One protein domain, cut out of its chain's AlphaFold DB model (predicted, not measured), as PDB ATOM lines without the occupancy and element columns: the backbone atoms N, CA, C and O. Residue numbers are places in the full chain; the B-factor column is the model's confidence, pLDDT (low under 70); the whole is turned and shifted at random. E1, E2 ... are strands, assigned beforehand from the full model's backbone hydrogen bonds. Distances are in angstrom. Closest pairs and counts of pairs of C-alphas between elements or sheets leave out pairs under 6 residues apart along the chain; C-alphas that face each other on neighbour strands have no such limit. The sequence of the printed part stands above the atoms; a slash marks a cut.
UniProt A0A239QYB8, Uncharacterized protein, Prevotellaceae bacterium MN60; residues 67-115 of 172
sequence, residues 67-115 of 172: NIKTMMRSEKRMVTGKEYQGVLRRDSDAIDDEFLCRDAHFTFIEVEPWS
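Overview. This is residues 67 to 115 of the 172 residues of an uncharacterized protein of Prevotellaceae bacterium MN60 (UniProt A0A239QYB8). There is little regular structure: a small three-stranded sheet, with the arm of hairpin E2 and E3 sticking out at residues 96 to 101 and a wide loop, residues 72 to 85, at the other end. The printed part has 49 residues, no named helix and strands E1, E2, E3; the mixed sheet runs E1 E3 E2. It is all strand, though only 14 residues are in named elements, and loose, with a radius of gyration of the C-alphas of 14.0 A, spanning 45 by 22 by 18 A.

Arrangement. Look first at inner strand E3, residues 106 to 110. Antiparallel to it at 160 degrees is E2, residues 86 to 90, with N 89 and O 107 2.8 A apart. Parallel to it at 29 degrees is E1, residues 68 to 71, with N 71 and O 108 2.8 A apart.

Along the chain. Find C-alpha 68 at (-1.163, -2.898, -1.708), where E1 begins, 9.9 A long. E2 spans 13.2 A; E3 spans 13.1 A, ending at (-0.813, -9.172, 9.262).

Size, cuts and confidence. The C-alphas farthest apart, Phe 99 and Ser 115, are 46.4 A apart. Both links are long, and the printed part has no cut. Look for pLDDT under 70 at residues 75, 93 to 103 and 113 to 115.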
ATOM      1  N   ASN A  67      -2.827   0.372  -3.813       75.88
ATOM      2  CA  ASN A  67      -1.902  -0.453  -4.611       75.88
ATOM      3  C   ASN A  67      -1.161  -1.525  -3.777       75.88
ATOM      4  O   ASN A  67      -0.070  -1.966  -4.125       75.88
ATOM      5  N   ILE A  68      -1.725  -1.907  -2.630       81.44
ATOM      6  CA  ILE A  68      -1.163  -2.898  -1.708       81.44
ATOM      7  C   ILE A  68      -2.245  -3.935  -1.434       81.44
ATOM      8  O   ILE A  68      -3.338  -3.605  -0.971       81.44
ATOM      9  N   LYS A  69      -1.937  -5.204  -1.695       81.19
ATOM     10  CA  LYS A  69      -2.793  -6.320  -1.296       81.19
ATOM     11  C   LYS A  69      -2.634  -6.546   0.205       81.19
ATOM     12  O   LYS A  69      -1.517  -6.560   0.706       81.19
ATOM     13  N   THR A  70      -3.727  -6.755   0.934       83.50
ATOM     14  CA  THR A  70      -3.659  -6.990   2.384       83.50
ATOM     15  C   THR A  70      -4.204  -8.373   2.740       83.50
ATOM     16  O   THR A  70      -5.266  -8.795   2.275       83.50
ATOM     17  N   MET A  71      -3.444  -9.118   3.542       85.12
ATOM     18  CA  MET A  71      -3.823 -10.416   4.098       85.12
ATOM     19  C   MET A  71      -3.932 -10.270   5.613       85.12
ATOM     20  O   MET A  71      -2.929 -10.263   6.321       85.12
ATOM     21  N   MET A  72      -5.164 -10.104   6.083       84.56
ATOM     22  CA  MET A  72      -5.485  -9.883   7.492       84.56
ATOM     23  C   MET A  72      -5.741 -11.216   8.198       84.56
ATOM     24  O   MET A  72      -6.222 -12.164   7.578       84.56
ATOM     25  N   ARG A  73      -5.441 -11.288   9.500       80.81
ATOM     26  CA  ARG A  73      -5.691 -12.484  10.323       80.81
ATOM     27  C   ARG A  73      -7.177 -12.744  10.512       80.81
ATOM     28  O   ARG A  73      -7.613 -13.889  10.526       80.81
ATOM     29  N   SER A  74      -7.944 -11.676  10.708       73.62
ATOM     30  CA  SER A  74      -9.397 -11.740  10.624       73.62
ATOM     31  C   SER A  74      -9.814 -11.618   9.166       73.62
ATOM     32  O   SER A  74      -9.279 -10.772   8.459       73.62
ATOM     33  N   GLU A  75     -10.863 -12.319   8.742       65.62
ATOM     34  CA  GLU A  75     -11.509 -12.110   7.428       65.62
ATOM     35  C   GLU A  75     -12.241 -10.751   7.308       65.62
ATOM     36  O   GLU A  75     -13.019 -10.510   6.380       65.62
ATOM     37  N   LYS A  76     -11.985  -9.849   8.262       72.25
ATOM     38  CA  LYS A  76     -12.510  -8.491   8.349       72.25
ATOM     39  C   LYS A  76     -11.559  -7.506   7.682       72.25
ATOM     40  O   LYS A  76     -10.340  -7.618   7.819       72.25
ATOM     41  N   ARG A  77     -12.149  -6.478   7.070       74.38
ATOM     42  CA  ARG A  77     -11.444  -5.321   6.508       74.38
ATOM     43  C   ARG A  77     -10.543  -4.621   7.521       74.38
ATOM     44  O   ARG A  77     -10.817  -4.606   8.724       74.38
ATOM     45  N   MET A  78      -9.498  -3.974   7.002       78.19
ATOM     46  CA  MET A  78      -8.717  -3.019   7.780       78.19
ATOM     47  C   MET A  78      -9.606  -1.872   8.264       78.19
ATOM     48  O   MET A  78     -10.429  -1.341   7.522       78.19
ATOM     49  N   VAL A  79      -9.425  -1.487   9.522       81.69
ATOM     50  CA  VAL A  79     -10.112  -0.357  10.143       81.69
ATOM     51  C   VAL A  79      -9.237   0.880   9.983       81.69
ATOM     52  O   VAL A  79      -8.069   0.874  10.375       81.69
ATOM     53  N   THR A  80      -9.801   1.952   9.430       81.56
ATOM     54  CA  THR A  80      -9.113   3.241   9.297       81.56
ATOM     55  C   THR A  80      -8.616   3.736  10.657       81.56
ATOM     56  O   THR A  80      -9.379   3.783  11.619       81.56
ATOM     57  N   GLY A  81      -7.336   4.110  10.737       82.38
ATOM     58  CA  GLY A  81      -6.708   4.631  11.958       82.38
ATOM     59  C   GLY A  81      -6.261   3.569  12.969       82.38
ATOM     60  O   GLY A  81      -5.634   3.922  13.964       82.38
ATOM     61  N   LYS A  82      -6.538   2.281  12.730       84.75
ATOM     62  CA  LYS A  82      -5.981   1.197  13.545       84.75
ATOM     63  C   LYS A  82      -4.561   0.864  13.085       84.75
ATOM     64  O   LYS A  82      -4.298   0.725  11.893       84.75
ATOM     65  N   GLU A  83      -3.667   0.671  14.048       86.38
ATOM     66  CA  GLU A  83      -2.324   0.152  13.803       86.38
ATOM     67  C   GLU A  83      -2.360  -1.370  13.623       86.38
ATOM     68  O   GLU A  83      -2.994  -2.096  14.397       86.38
ATOM     69  N   TYR A  84      -1.671  -1.854  12.592       87.25
ATOM     70  CA  TYR A  84      -1.560  -3.273  12.273       87.25
ATOM     71  C   TYR A  84      -0.092  -3.677  12.227       87.25
ATOM     72  O   TYR A  84       0.724  -3.020  11.582       87.25
ATOM     73  N   GLN A  85       0.238  -4.782  12.893       88.50
ATOM     74  CA  GLN A  85       1.573  -5.363  12.852       88.50
ATOM     75  C   GLN A  85       1.637  -6.416  11.749       88.50
ATOM     76  O   GLN A  85       0.763  -7.273  11.643       88.50
ATOM     77  N   GLY A  86       2.668  -6.356  10.914       89.62
ATOM     78  CA  GLY A  86       2.765  -7.224   9.750       89.62
ATOM     79  C   GLY A  86       4.098  -7.142   9.034       89.62
ATOM     80  O   GLY A  86       5.001  -6.407   9.434       89.62
ATOM     81  N   VAL A  87       4.197  -7.914   7.958       90.38
ATOM     82  CA  VAL A  87       5.338  -7.928   7.042       90.38
ATOM     83  C   VAL A  87       4.866  -7.443   5.680       90.38
ATOM     84  O   VAL A  87       3.863  -7.926   5.160       90.38
ATOM     85  N   LEU A  88       5.603  -6.500   5.091       90.50
ATOM     86  CA  LEU A  88       5.398  -6.091   3.707       90.50
ATOM     87  C   LEU A  88       6.277  -6.954   2.799       90.50
ATOM     88  O   LEU A  88       7.503  -6.910   2.883       90.50
ATOM     89  N   ARG A  89       5.646  -7.753   1.940       87.06
ATOM     90  CA  ARG A  89       6.301  -8.616   0.959       87.06
ATOM     91  C   ARG A  89       6.203  -7.988  -0.428       87.06
ATOM     92  O   ARG A  89       5.134  -7.539  -0.827       87.06
ATOM     93  N   ARG A  90       7.304  -8.012  -1.179       86.12
ATOM     94  CA  ARG A  90       7.306  -7.754  -2.625       86.12
ATOM     95  C   ARG A  90       6.903  -9.040  -3.354       86.12
ATOM     96  O   ARG A  90       7.538 -10.075  -3.150       86.12
ATOM     97  N   ASP A  91       5.838  -8.991  -4.148       76.06
ATOM     98  CA  ASP A  91       5.258 -10.174  -4.803       76.06
ATOM     99  C   ASP A  91       5.947 -10.520  -6.124       76.06
ATOM    100  O   ASP A  91       6.055 -11.695  -6.476       76.06
ATOM    101  N   SER A  92       6.433  -9.510  -6.842       70.50
ATOM    102  CA  SER A  92       7.191  -9.679  -8.078       70.50
ATOM    103  C   SER A  92       8.271  -8.614  -8.197       70.50
ATOM    104  O   SER A  92       8.073  -7.456  -7.809       70.50
ATOM    105  N   ASP A  93       9.398  -8.989  -8.793       65.56
ATOM    106  CA  ASP A  93      10.309  -8.003  -9.352       65.56
ATOM    107  C   ASP A  93       9.594  -7.326 -10.523       65.56
ATOM    108  O   ASP A  93       8.923  -7.989 -11.319       65.56
ATOM    109  N   ALA A  94       9.637  -5.992 -10.559       59.72
ATOM    110  CA  ALA A  94       9.105  -5.246 -11.689       59.72
ATOM    111  C   ALA A  94       9.854  -5.736 -12.934       59.72
ATOM    112  O   ALA A  94      11.084  -5.699 -12.968       59.72
ATOM    113  N   ILE A  95       9.124  -6.289 -13.899       58.34
ATOM    114  CA  ILE A  95       9.701  -6.605 -15.199       58.34
ATOM    115  C   ILE A  95       9.599  -5.305 -15.982       58.34
ATOM    116  O   ILE A  95       8.498  -4.911 -16.365       58.34
ATOM    117  N   ASP A  96      10.739  -4.655 -16.192       53.59
ATOM    118  CA  ASP A  96      10.876  -3.555 -17.141       53.59
ATOM    119  C   ASP A  96      10.861  -4.140 -18.563       53.59
ATOM    120  O   ASP A  96      11.877  -4.187 -19.250       53.59
ATOM    121  N   ASP A  97       9.711  -4.658 -18.997       55.97
ATOM    122  CA  ASP A  97       9.459  -4.790 -20.429       55.97
ATOM    123  C   ASP A  97       9.062  -3.395 -20.917       55.97
ATOM    124  O   ASP A  97       8.160  -2.778 -20.350       55.97
ATOM    125  N   GLU A  98       9.722  -2.892 -21.961       57.84
ATOM    126  CA  GLU A  98       9.686  -1.498 -22.454       57.84
ATOM    127  C   GLU A  98       8.263  -0.957 -22.761       57.84
ATOM    128  O   GLU A  98       8.056   0.241 -22.938       57.84
ATOM    129  N   PHE A  99       7.255  -1.839 -22.765       55.66
ATOM    130  CA  PHE A  99       5.838  -1.543 -23.005       55.66
ATOM    131  C   PHE A  99       4.879  -2.068 -21.919       55.66
ATOM    132  O   PHE A  99       3.662  -1.912 -22.038       55.66
ATOM    133  N   LEU A 100       5.395  -2.695 -20.861       53.84
ATOM    134  CA  LEU A 100       4.635  -3.250 -19.745       53.84
ATOM    135  C   LEU A 100       5.272  -2.792 -18.432       53.84
ATOM    136  O   LEU A 100       5.834  -3.606 -17.707       53.84
ATOM    137  N   CYS A 101       5.142  -1.506 -18.093       51.66
ATOM    138  CA  CYS A 101       5.417  -1.035 -16.736       51.66
ATOM    139  C   CYS A 101       4.482  -1.764 -15.761       51.66
ATOM    140  O   CYS A 101       3.342  -1.349 -15.535       51.66
ATOM    141  N   ARG A 102       4.930  -2.897 -15.223       60.88
ATOM    142  CA  ARG A 102       4.278  -3.550 -14.095       60.88
ATOM    143  C   ARG A 102       4.932  -2.995 -12.850       60.88
ATOM    144  O   ARG A 102       6.035  -3.407 -12.494       60.88
ATOM    145  N   ASP A 103       4.249  -2.051 -12.212       66.31
ATOM    146  CA  ASP A 103       4.640  -1.571 -10.893       66.31
ATOM    147  C   ASP A 103       4.895  -2.764  -9.968       66.31
ATOM    148  O   ASP A 103       4.193  -3.780 -10.019       66.31
ATOM    149  N   ALA A 104       5.910  -2.649  -9.113       70.81
ATOM    150  CA  ALA A 104       6.164  -3.667  -8.107       70.81
ATOM    151  C   ALA A 104       4.902  -3.851  -7.250       70.81
ATOM    152  O   ALA A 104       4.428  -2.915  -6.605       70.81
ATOM    153  N   HIS A 105       4.360  -5.066  -7.246       77.69
ATOM    154  CA  HIS A 105       3.216  -5.406  -6.414       77.69
ATOM    155  C   HIS A 105       3.687  -5.769  -5.008       77.69
ATOM    156  O   HIS A 105       4.665  -6.503  -4.834       77.69
ATOM    157  N   PHE A 106       2.977  -5.255  -4.005       84.31
ATOM    158  CA  PHE A 106       3.260  -5.528  -2.603       84.31
ATOM    159  C   PHE A 106       2.054  -6.161  -1.916       84.31
ATOM    160  O   PHE A 106       0.917  -5.702  -2.074       84.31
ATOM    161  N   THR A 107       2.331  -7.162  -1.083       86.44
ATOM    162  CA  THR A 107       1.367  -7.760  -0.164       86.44
ATOM    163  C   THR A 107       1.784  -7.480   1.277       86.44
ATOM    164  O   THR A 107       2.860  -7.878   1.715       86.44
ATOM    165  N   PHE A 108       0.917  -6.826   2.045       89.81
ATOM    166  CA  PHE A 108       1.019  -6.755   3.499       89.81
ATOM    167  C   PHE A 108       0.378  -7.997   4.126       89.81
ATOM    168  O   PHE A 108      -0.769  -8.326   3.820       89.81
ATOM    169  N   ILE A 109       1.101  -8.668   5.020       89.19
ATOM    170  CA  ILE A 109       0.624  -9.831   5.773       89.19
ATOM    171  C   ILE A 109       0.563  -9.443   7.248       89.19
ATOM    172  O   ILE A 109       1.607  -9.198   7.853       89.19
ATOM    173  N   GLU A 110      -0.638  -9.391   7.826       89.69
ATOM    174  CA  GLU A 110      -0.813  -9.172   9.262       89.69
ATOM    175  C   GLU A 110      -0.253 -10.375  10.023       89.69
ATOM    176  O   GLU A 110      -0.614 -11.527   9.772       89.69
ATOM    177  N   VAL A 111       0.624 -10.104  10.981       85.12
ATOM    178  CA  VAL A 111       1.192 -11.121  11.860       85.12
ATOM    179  C   VAL A 111       0.716 -10.869  13.276       85.12
ATOM    180  O   VAL A 111       0.328  -9.760  13.643       85.12
ATOM    181  N   GLU A 112       0.706 -11.920  14.086       73.50
ATOM    182  CA  GLU A 112       0.412 -11.741  15.498       73.50
ATOM    183  C   GLU A 112       1.429 -10.766  16.098       73.50
ATOM    184  O   GLU A 112       2.629 -10.933  15.848       73.50
ATOM    185  N   PRO A 113       0.984  -9.747  16.861       67.50
ATOM    186  CA  PRO A 113       1.922  -8.924  17.588       67.50
ATOM    187  C   PRO A 113       2.830  -9.844  18.376       67.50
ATOM    188  O   PRO A 113       2.333 -10.758  19.041       67.50
ATOM    189  N   TRP A 114       4.147  -9.651  18.237       58.31
ATOM    190  CA  TRP A 114       5.133 -10.481  18.914       58.31
ATOM    191  C   TRP A 114       4.734 -10.461  20.371       58.31
ATOM    192  O   TRP A 114       4.865  -9.431  21.033       58.31
ATOM    193  N   SER A 115       4.170 -11.569  20.855       53.56
ATOM    194  CA  SER A 115       3.787 -11.613  22.249       53.56
ATOM    195  C   SER A 115       5.084 -11.344  22.994       53.56
ATOM    196  O   SER A 115       6.069 -12.060  22.800       53.56
TER     197      SER A 115